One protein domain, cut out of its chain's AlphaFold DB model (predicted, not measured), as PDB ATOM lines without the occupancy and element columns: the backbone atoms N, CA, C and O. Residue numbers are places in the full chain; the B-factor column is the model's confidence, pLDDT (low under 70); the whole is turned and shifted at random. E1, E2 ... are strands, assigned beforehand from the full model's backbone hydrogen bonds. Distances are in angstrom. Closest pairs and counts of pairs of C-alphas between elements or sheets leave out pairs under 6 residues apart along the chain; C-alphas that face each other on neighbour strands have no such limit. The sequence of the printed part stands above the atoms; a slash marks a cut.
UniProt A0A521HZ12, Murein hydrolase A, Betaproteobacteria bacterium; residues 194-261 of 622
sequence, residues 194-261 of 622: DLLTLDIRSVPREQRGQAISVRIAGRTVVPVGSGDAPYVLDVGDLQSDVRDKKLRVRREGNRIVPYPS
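AT A GLANCE: This is residues 194 to 261 of the 622 residues of the protein "Murein hydrolase A" of Betaproteobacteria bacterium (UniProt A0A521HZ12). The domain is a small closed barrel of six short strands, made of two hairpins, E2 with E3 and E5 with E6, and two single strands, E1 and E4, that stand between the hairpins on the ring. Two long loops with no named element, residues 200 to 211 and 234 to 245, join parts of the barrel and reach 15 and 17 A from the mean of the C-alphas. The printed part has 68 residues, with no named helix and six named strands in the order E1 to E6; the sheet is mixed, and round the ring run E1, E3, E2, E4, E6, E5 and back to E1. The class is all strand, though 28 of the 68 residues are in named elements, under half. The whole is compact, with a radius of gyration of the C-alphas of 10.8 A, and rounded, with spans of 32 by 27 by 20 A.

IN THESE COORDINATES: E5, the longest strand, holds residues 246 to 252 and is 18.7 A long, from C-alpha 246 at (-7.266, 6.344, 6.035). E6 is residues 255 to 258, 9.9 A, and ends with C-alpha 258 at (-16.561, -0.357, 5.343). E1 is residues 196 to 199, 10.3 A, from C-alpha 196 at (-11.710, 1.419, 13.100). E2 is residues 212 to 217, 15.6 A; E3 is residues 220 to 223, 10.1 A; E4 is residues 231 to 233, 6.6 A.

HOW THE PARTS SIT: E5 and E6 form an antiparallel hairpin, with N 250 and O 257 2.8 A apart, within hydrogen-bond range. On the other side of E5 lies E1, antiparallel, with N 198 and O 247 at 2.9 A. The pairing of E5 is staggered: residues 246 to 249 pair with E1 and 249 to 252 with E6. E1 and E3 are parallel at 47 degrees, with N 221 and O 197 at 2.8 A. E3 and E2 form the other antiparallel hairpin, with N 217 and O 220 at 2.8 A. E2 and E4 are antiparallel, with N 233 and O 212 at 2.8 A. E4 and E6 are parallel at 35 degrees, with N 256 and O 232 at 2.8 A. E2 and E5 are apart, as are E1 and E4.

THE WHOLE: The C-alphas of Gly 227 and Arg 243, 32.5 A, are the two farthest apart. The printed part has no cut. The links E1 to E2 and E4 to E5 are long, E3 to E4 is short, and E2 to E3 and E5 to E6 are tight. The mean pLDDT of the printed part is 83.2; residues 226 to 229 and 237 to 243 are under 70.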
ATOM      1  N   ASP A 194     -16.622   1.096  17.750       93.50
ATOM      2  CA  ASP A 194     -16.345   0.085  16.727       93.50
ATOM      3  C   ASP A 194     -15.857   0.672  15.392       93.50
ATOM      4  O   ASP A 194     -15.560  -0.083  14.463       93.50
ATOM      5  N   LEU A 195     -15.757   2.002  15.285       94.69
ATOM      6  CA  LEU A 195     -15.166   2.673  14.131       94.69
ATOM      7  C   LEU A 195     -13.643   2.528  14.185       94.69
ATOM      8  O   LEU A 195     -12.951   3.154  14.996       94.69
ATOM      9  N   LEU A 196     -13.126   1.703  13.278       94.50
ATOM     10  CA  LEU A 196     -11.710   1.419  13.100       94.50
ATOM     11  C   LEU A 196     -11.148   2.186  11.898       94.50
ATOM     12  O   LEU A 196     -11.872   2.595  10.989       94.50
ATOM     13  N   THR A 197      -9.827   2.348  11.877       93.44
ATOM     14  CA  THR A 197      -9.105   3.010  10.781       93.44
ATOM     15  C   THR A 197      -8.072   2.084  10.152       93.44
ATOM     16  O   THR A 197      -7.383   1.364  10.867       93.44
ATOM     17  N   LEU A 198      -7.936   2.114   8.829       90.88
ATOM     18  CA  LEU A 198      -6.890   1.408   8.081       90.88
ATOM     19  C   LEU A 198      -6.130   2.428   7.232       90.88
ATOM     20  O   LEU A 198      -6.736   3.087   6.393       90.88
ATOM     21  N   ASP A 199      -4.821   2.559   7.427       89.25
ATOM     22  CA  ASP A 199      -3.989   3.385   6.546       89.25
ATOM     23  C   ASP A 199      -3.763   2.643   5.224       89.25
ATOM     24  O   ASP A 199      -3.144   1.576   5.210       89.25
ATOM     25  N   ILE A 200      -4.249   3.192   4.108       84.25
ATOM     26  CA  ILE A 200      -4.162   2.524   2.801       84.25
ATOM     27  C   ILE A 200      -2.714   2.347   2.323       84.25
ATOM     28  O   ILE A 200      -2.436   1.504   1.471       84.25
ATOM     29  N   ARG A 201      -1.766   3.112   2.875       84.88
ATOM     30  CA  ARG A 201      -0.335   3.001   2.555       84.88
ATOM     31  C   ARG A 201       0.315   1.798   3.227       84.88
ATOM     32  O   ARG A 201       1.329   1.315   2.744       84.88
ATOM     33  N   SER A 202      -0.291   1.281   4.298       86.31
ATOM     34  CA  SER A 202       0.129   0.006   4.891       86.31
ATOM     35  C   SER A 202      -0.251  -1.197   4.023       86.31
ATOM     36  O   SER A 202       0.311  -2.274   4.199       86.31
ATOM     37  N   VAL A 203      -1.187  -1.012   3.084       82.94
ATOM     38  CA  VAL A 203      -1.639  -2.045   2.151       82.94
ATOM     39  C   VAL A 203      -0.807  -1.980   0.861       82.94
ATOM     40  O   VAL A 203      -0.874  -0.953   0.167       82.94
ATOM     41  N   PRO A 204      -0.072  -3.054   0.501       80.56
ATOM     42  CA  PRO A 204       0.687  -3.119  -0.748       80.56
ATOM     43  C   PRO A 204      -0.199  -2.827  -1.960       80.56
ATOM     44  O   PRO A 204      -1.335  -3.305  -2.023       80.56
ATOM     45  N   ARG A 205       0.292  -2.031  -2.921       79.25
ATOM     46  CA  ARG A 205      -0.523  -1.530  -4.048       79.25
ATOM     47  C   ARG A 205      -1.117  -2.676  -4.865       79.25
ATOM     48  O   ARG A 205      -2.290  -2.623  -5.212       79.25
ATOM     49  N   GLU A 206      -0.333  -3.721  -5.085       79.62
ATOM     50  CA  GLU A 206      -0.697  -4.955  -5.780       79.62
ATOM     51  C   GLU A 206      -1.766  -5.793  -5.059       79.62
ATOM     52  O   GLU A 206      -2.437  -6.597  -5.700       79.62
ATOM     53  N   GLN A 207      -1.956  -5.593  -3.751       76.00
ATOM     54  CA  GLN A 207      -2.963  -6.298  -2.951       76.00
ATOM     55  C   GLN A 207      -4.237  -5.466  -2.736       76.00
ATOM     56  O   GLN A 207      -5.231  -5.981  -2.224       76.00
ATOM     57  N   ARG A 208      -4.252  -4.182  -3.119       77.50
ATOM     58  CA  ARG A 208      -5.446  -3.333  -2.978       77.50
ATOM     59  C   ARG A 208      -6.593  -3.906  -3.815       77.50
ATOM     60  O   ARG A 208      -6.422  -4.200  -4.993       77.50
ATOM     61  N   GLY A 209      -7.757  -4.070  -3.189       70.62
ATOM     62  CA  GLY A 209      -8.927  -4.712  -3.803       70.62
ATOM     63  C   GLY A 209      -8.942  -6.243  -3.705       70.62
ATOM     64  O   GLY A 209      -9.910  -6.861  -4.136       70.62
ATOM     65  N   GLN A 210      -7.913  -6.863  -3.121       75.94
ATOM     66  CA  GLN A 210      -7.896  -8.293  -2.812       75.94
ATOM     67  C   GLN A 210      -8.273  -8.544  -1.347       75.94
ATOM     68  O   GLN A 210      -8.230  -7.646  -0.506       75.94
ATOM     69  N   ALA A 211      -8.625  -9.791  -1.035       78.69
ATOM     70  CA  ALA A 211      -8.824 -10.237   0.337       78.69
ATOM     71  C   ALA A 211      -7.469 -10.321   1.055       78.69
ATOM     72  O   ALA A 211      -6.653 -11.188   0.744       78.69
ATOM     73  N   ILE A 212      -7.235  -9.431   2.022       84.31
ATOM     74  CA  ILE A 212      -5.976  -9.377   2.780       84.31
ATOM     75  C   ILE A 212      -6.221  -9.781   4.227       84.31
ATOM     76  O   ILE A 212      -7.180  -9.345   4.866       84.31
ATOM     77  N   SER A 213      -5.315 -10.589   4.756       88.50
ATOM     78  CA  SER A 213      -5.228 -10.925   6.169       88.50
ATOM     79  C   SER A 213      -4.871  -9.699   7.016       88.50
ATOM     80  O   SER A 213      -3.840  -9.056   6.812       88.50
ATOM     81  N   VAL A 214      -5.717  -9.370   7.993       90.75
ATOM     82  CA  VAL A 214      -5.524  -8.216   8.882       90.75
ATOM     83  C   VAL A 214      -5.745  -8.581  10.349       90.75
ATOM     84  O   VAL A 214      -6.456  -9.532  10.686       90.75
ATOM     85  N   ARG A 215      -5.171  -7.777  11.249       92.00
ATOM     86  CA  ARG A 215      -5.506  -7.783  12.684       92.00
ATOM     87  C   ARG A 215      -5.915  -6.394  13.153       92.00
ATOM     88  O   ARG A 215      -5.547  -5.387  12.551       92.00
ATOM     89  N   ILE A 216      -6.626  -6.350  14.274       93.06
ATOM     90  CA  ILE A 216      -6.983  -5.106  14.959       93.06
ATOM     91  C   ILE A 216      -5.942  -4.839  16.054       93.06
ATOM     92  O   ILE A 216      -5.687  -5.695  16.898       93.06
ATOM     93  N   ALA A 217      -5.340  -3.653  16.038       91.75
ATOM     94  CA  ALA A 217      -4.419  -3.144  17.048       91.75
ATOM     95  C   ALA A 217      -4.993  -1.844  17.632       91.75
ATOM     96  O   ALA A 217      -4.903  -0.773  17.028       91.75
ATOM     97  N   GLY A 218      -5.641  -1.937  18.796       92.00
ATOM     98  CA  GLY A 218      -6.407  -0.820  19.350       92.00
ATOM     99  C   GLY A 218      -7.567  -0.437  18.422       92.00
ATOM    100  O   GLY A 218      -8.470  -1.238  18.209       92.00
ATOM    101  N   ARG A 219      -7.529   0.776  17.853       92.06
ATOM    102  CA  ARG A 219      -8.515   1.280  16.869       92.06
ATOM    103  C   ARG A 219      -8.005   1.286  15.422       92.06
ATOM    104  O   ARG A 219      -8.631   1.879  14.539       92.06
ATOM    105  N   THR A 220      -6.868   0.647  15.172       93.38
ATOM    106  CA  THR A 220      -6.247   0.592  13.849       93.38
ATOM    107  C   THR A 220      -6.244  -0.839  13.332       93.38
ATOM    108  O   THR A 220      -5.954  -1.780  14.066       93.38
ATOM    109  N   VAL A 221      -6.575  -1.005  12.060       92.75
ATOM    110  CA  VAL A 221      -6.447  -2.260  11.324       92.75
ATOM    111  C   VAL A 221      -5.092  -2.247  10.637       92.75
ATOM    112  O   VAL A 221      -4.728  -1.254  10.008       92.75
ATOM    113  N   VAL A 222      -4.341  -3.336  10.778       91.44
ATOM    114  CA  VAL A 222      -3.013  -3.478  10.175       91.44
ATOM    115  C   VAL A 222      -2.937  -4.769   9.358       91.44
ATOM    116  O   VAL A 222      -3.389  -5.814   9.848       91.44
ATOM    117  N   PRO A 223      -2.377  -4.725   8.135       88.38
ATOM    118  CA  PRO A 223      -2.072  -5.922   7.361       88.38
ATOM    119  C   PRO A 223      -1.089  -6.832   8.096       88.38
ATOM    120  O   PRO A 223      -0.193  -6.363   8.804       88.38
ATOM    121  N   VAL A 224      -1.269  -8.140   7.941       86.19
ATOM    122  CA  VAL A 224      -0.376  -9.165   8.494       86.19
ATOM    123  C   VAL A 224      -0.099 -10.241   7.448       86.19
ATOM    124  O   VAL A 224      -0.900 -10.457   6.540       86.19
ATOM    125  N   GLY A 225       1.044 -10.918   7.581       75.00
ATOM    126  CA  GLY A 225       1.377 -12.069   6.744       75.00
ATOM    127  C   GLY A 225       0.422 -13.248   6.959       75.00
ATOM    128  O   GLY A 225      -0.241 -13.355   7.995       75.00
ATOM    129  N   SER A 226       0.365 -14.137   5.968       63.88
ATOM    130  CA  SER A 226      -0.421 -15.372   5.983       63.88
ATOM    131  C   SER A 226       0.069 -16.277   7.121       63.88
ATOM    132  O   SER A 226       1.134 -16.877   7.019       63.88
ATOM    133  N   GLY A 227      -0.675 -16.348   8.228       57.50
ATOM    134  CA  GLY A 227      -0.308 -17.224   9.345       57.50
ATOM    135  C   GLY A 227      -1.196 -17.122  10.582       57.50
ATOM    136  O   GLY A 227      -1.549 -18.157  11.122       57.50
ATOM    137  N   ASP A 228      -1.619 -15.916  10.982       61.88
ATOM    138  CA  ASP A 228      -2.358 -15.696  12.248       61.88
ATOM    139  C   ASP A 228      -3.320 -14.489  12.188       61.88
ATOM    140  O   ASP A 228      -3.402 -13.652  13.090       61.88
ATOM    141  N   ALA A 229      -4.046 -14.342  11.080       63.84
ATOM    142  CA  ALA A 229      -4.947 -13.210  10.886       63.84
ATOM    143  C   ALA A 229      -6.402 -13.592  11.194       63.84
ATOM    144  O   ALA A 229      -7.012 -14.318  10.407       63.84
ATOM    145  N   PRO A 230      -7.003 -13.091  12.287       74.62
ATOM    146  CA  PRO A 230      -8.388 -13.412  12.625       74.62
ATOM    147  C   PRO A 230      -9.409 -12.785  11.666       74.62
ATOM    148  O   PRO A 230     -10.591 -13.129  11.740       74.62
ATOM    149  N   TYR A 231      -8.979 -11.861  10.795       85.69
ATOM    150  CA  TYR A 231      -9.877 -11.132   9.913       85.69
ATOM    151  C   TYR A 231      -9.386 -11.028   8.472       85.69
ATOM    152  O   TYR A 231      -8.187 -10.930   8.202       85.69
ATOM    153  N   VAL A 232     -10.355 -10.969   7.560       85.06
ATOM    154  CA  VAL A 232     -10.154 -10.672   6.139       85.06
ATOM    155  C   VAL A 232     -10.667  -9.269   5.839       85.06
ATOM    156  O   VAL A 232     -11.802  -8.935   6.177       85.06
ATOM    157  N   LEU A 233      -9.839  -8.453   5.196       85.94
ATOM    158  CA  LEU A 233     -10.221  -7.140   4.697       85.94
ATOM    159  C   LEU A 233     -11.072  -7.276   3.428       85.94
ATOM    160  O   LEU A 233     -10.616  -7.834   2.435       85.94
ATOM    161  N   ASP A 234     -12.280  -6.724   3.468       82.62
ATOM    162  CA  ASP A 234     -13.150  -6.506   2.314       82.62
ATOM    163  C   ASP A 234     -13.624  -5.053   2.333       82.62
ATOM    164  O   ASP A 234     -14.593  -4.726   3.007       82.62
ATOM    165  N   VAL A 235     -12.913  -4.168   1.638       73.69
ATOM    166  CA  VAL A 235     -13.236  -2.731   1.587       73.69
ATOM    167  C   VAL A 235     -14.046  -2.322   0.357       73.69
ATOM    168  O   VAL A 235     -14.462  -1.169   0.291       73.69
ATOM    169  N   GLY A 236     -14.328  -3.236  -0.580       71.88
ATOM    170  CA  GLY A 236     -15.013  -2.905  -1.837       71.88
ATOM    171  C   GLY A 236     -14.408  -1.675  -2.536       71.88
ATOM    172  O   GLY A 236     -13.189  -1.532  -2.603       71.88
ATOM    173  N   ASP A 237     -15.268  -0.754  -2.988       64.81
ATOM    174  CA  ASP A 237     -14.889   0.483  -3.697       64.81
ATOM    175  C   ASP A 237     -14.586   1.683  -2.772       64.81
ATOM    176  O   ASP A 237     -14.625   2.842  -3.210       64.81
ATOM    177  N   LEU A 238     -14.334   1.449  -1.475       66.06
ATOM    178  CA  LEU A 238     -14.134   2.542  -0.523       66.06
ATOM    179  C   LEU A 238     -12.903   3.376  -0.901       66.06
ATOM    180  O   LEU A 238     -11.776   2.886  -0.951       66.06
ATOM    181  N   GLN A 239     -13.128   4.665  -1.138       65.75
ATOM    182  CA  GLN A 239     -12.065   5.612  -1.452       65.75
ATOM    183  C   GLN A 239     -11.358   6.041  -0.162       65.75
ATOM    184  O   GLN A 239     -12.001   6.316   0.852       65.75
ATOM    185  N   SER A 240     -10.027   6.130  -0.190       68.06
ATOM    186  CA  SER A 240      -9.263   6.718   0.915       68.06
ATOM    187  C   SER A 240      -9.595   8.199   1.058       68.06
ATOM    188  O   SER A 240      -9.648   8.906   0.047       68.06
ATOM    189  N   ASP A 241      -9.752   8.699   2.288       69.62
ATOM    190  CA  ASP A 241      -9.865  10.145   2.476       69.62
ATOM    191  C   ASP A 241      -8.562  10.809   2.023       69.62
ATOM    192  O   ASP A 241      -7.455  10.390   2.358       69.62
ATOM    193  N   VAL A 242      -8.715  11.853   1.221       60.25
ATOM    194  CA  VAL A 242      -7.611  12.569   0.587       60.25
ATOM    195  C   VAL A 242      -6.713  13.282   1.617       60.25
ATOM    196  O   VAL A 242      -5.565  13.579   1.302       60.25
ATOM    197  N   ARG A 243      -7.212  13.551   2.835       67.19
ATOM    198  CA  ARG A 243      -6.505  14.246   3.928       67.19
ATOM    199  C   ARG A 243      -5.520  13.331   4.652       67.19
ATOM    200  O   ARG A 243      -4.346  13.658   4.772       67.19
ATOM    201  N   ASP A 244      -6.002  12.181   5.125       73.81
ATOM    202  CA  ASP A 244      -5.242  11.298   6.020       73.81
ATOM    203  C   ASP A 244      -4.916   9.926   5.420       73.81
ATOM    204  O   ASP A 244      -4.263   9.117   6.078       73.81
ATOM    205  N   LYS A 245      -5.367   9.654   4.186       81.19
ATOM    206  CA  LYS A 245      -5.194   8.378   3.474       81.19
ATOM    207  C   LYS A 245      -5.730   7.175   4.273       81.19
ATOM    208  O   LYS A 245      -5.323   6.034   4.045       81.19
ATOM    209  N   LYS A 246      -6.673   7.398   5.200       87.94
ATOM    210  CA  LYS A 246      -7.266   6.344   6.035       87.94
ATOM    211  C   LYS A 246      -8.653   5.947   5.549       87.94
ATOM    212  O   LYS A 246      -9.522   6.787   5.304       87.94
ATOM    213  N   LEU A 247      -8.883   4.641   5.492       89.94
ATOM    214  CA  LEU A 247     -10.204   4.043   5.338       89.94
ATOM    215  C   LEU A 247     -10.866   3.906   6.708       89.94
ATOM    216  O   LEU A 247     -10.195   3.623   7.703       89.94
ATOM    217  N   ARG A 248     -12.185   4.106   6.750       92.62
ATOM    218  CA  ARG A 248     -12.999   3.903   7.952       92.62
ATOM    219  C   ARG A 248     -13.773   2.608   7.800       92.62
ATOM    220  O   ARG A 248     -14.529   2.423   6.848       92.62
ATOM    221  N   VAL A 249     -13.532   1.697   8.728       93.44
ATOM    222  CA  VAL A 249     -13.967   0.305   8.641       93.44
ATOM    223  C   VAL A 249     -14.521  -0.163   9.982       93.44
ATOM    224  O   VAL A 249     -14.318   0.478  11.011       93.44
ATOM    225  N   ARG A 250     -15.228  -1.287   9.976       93.56
ATOM    226  CA  ARG A 250     -15.726  -1.973  11.170       93.56
ATOM    227  C   ARG A 250     -15.518  -3.471  11.043       93.56
ATOM    228  O   ARG A 250     -15.309  -3.999   9.951       93.56
ATOM    229  N   ARG A 251     -15.639  -4.166  12.168       93.19
ATOM    230  CA  ARG A 251     -15.672  -5.625  12.199       93.19
ATOM    231  C   ARG A 251     -17.087  -6.140  11.932       93.19
ATOM    232  O   ARG A 251     -18.045  -5.699  12.561       93.19
ATOM    233  N   GLU A 252     -17.188  -7.147  11.076       91.19
ATOM    234  CA  GLU A 252     -18.398  -7.930  10.838       91.19
ATOM    235  C   GLU A 252     -18.042  -9.420  10.803       91.19
ATOM    236  O   GLU A 252     -17.468  -9.921   9.839       91.19
ATOM    237  N   GLY A 253     -18.311 -10.140  11.897       90.00
ATOM    238  CA  GLY A 253     -17.878 -11.534  12.038       90.00
ATOM    239  C   GLY A 253     -16.351 -11.667  11.974       90.00
ATOM    240  O   GLY A 253     -15.651 -11.160  12.861       90.00
ATOM    241  N   ASN A 254     -15.861 -12.352  10.934       89.75
ATOM    242  CA  ASN A 254     -14.440 -12.510  10.600       89.75
ATOM    243  C   ASN A 254     -13.962 -11.547   9.490       89.75
ATOM    244  O   ASN A 254     -12.874 -11.724   8.946       89.75
ATOM    245  N   ARG A 255     -14.761 -10.542   9.125       90.94
ATOM    246  CA  ARG A 255     -14.437  -9.585   8.063       90.94
ATOM    247  C   ARG A 255     -14.216  -8.194   8.641       90.94
ATOM    248  O   ARG A 255     -14.850  -7.812   9.627       90.94
ATOM    249  N   ILE A 256     -13.331  -7.436   8.010       92.31
ATOM    250  CA  ILE A 256     -13.233  -5.987   8.163       92.31
ATOM    251  C   ILE A 256     -13.871  -5.365   6.929       92.31
ATOM    252  O   ILE A 256     -13.366  -5.555   5.827       92.31
ATOM    253  N   VAL A 257     -14.969  -4.643   7.131       91.12
ATOM    254  CA  VAL A 257     -15.809  -4.065   6.070       91.12
ATOM    255  C   VAL A 257     -15.913  -2.549   6.225       91.12
ATOM    256  O   VAL A 257     -15.628  -2.044   7.315       91.12
ATOM    257  N   PRO A 258     -16.328  -1.786   5.197       92.25
ATOM    258  CA  PRO A 258     -16.561  -0.357   5.343       92.25
ATOM    259  C   PRO A 258     -17.519  -0.017   6.482       92.25
ATOM    260  O   PRO A 258     -18.445  -0.774   6.801       92.25
ATOM    261  N   TYR A 259     -17.314   1.153   7.086       94.12
ATOM    262  CA  TYR A 259     -18.258   1.668   8.071       94.12
ATOM    263  C   TYR A 259     -19.628   1.947   7.410       94.12
ATOM    264  O   TYR A 259     -19.662   2.254   6.214       94.12
ATOM    265  N   PRO A 260     -20.763   1.833   8.126       94.56
ATOM    266  CA  PRO A 260     -22.082   2.023   7.530       94.56
ATOM    267  C   PRO A 260     -22.272   3.394   6.866       94.56
ATOM    268  O   PRO A 260     -21.790   4.422   7.357       94.56
ATOM    269  N   SER A 261     -22.997   3.409   5.748       94.38
ATOM    270  CA  SER A 261     -23.408   4.641   5.067       94.38
ATOM    271  C   SER A 261     -24.493   5.371   5.860       94.38
ATOM    272  O   SER A 261     -25.167   4.777   6.704       94.38
TER     273      SER A 261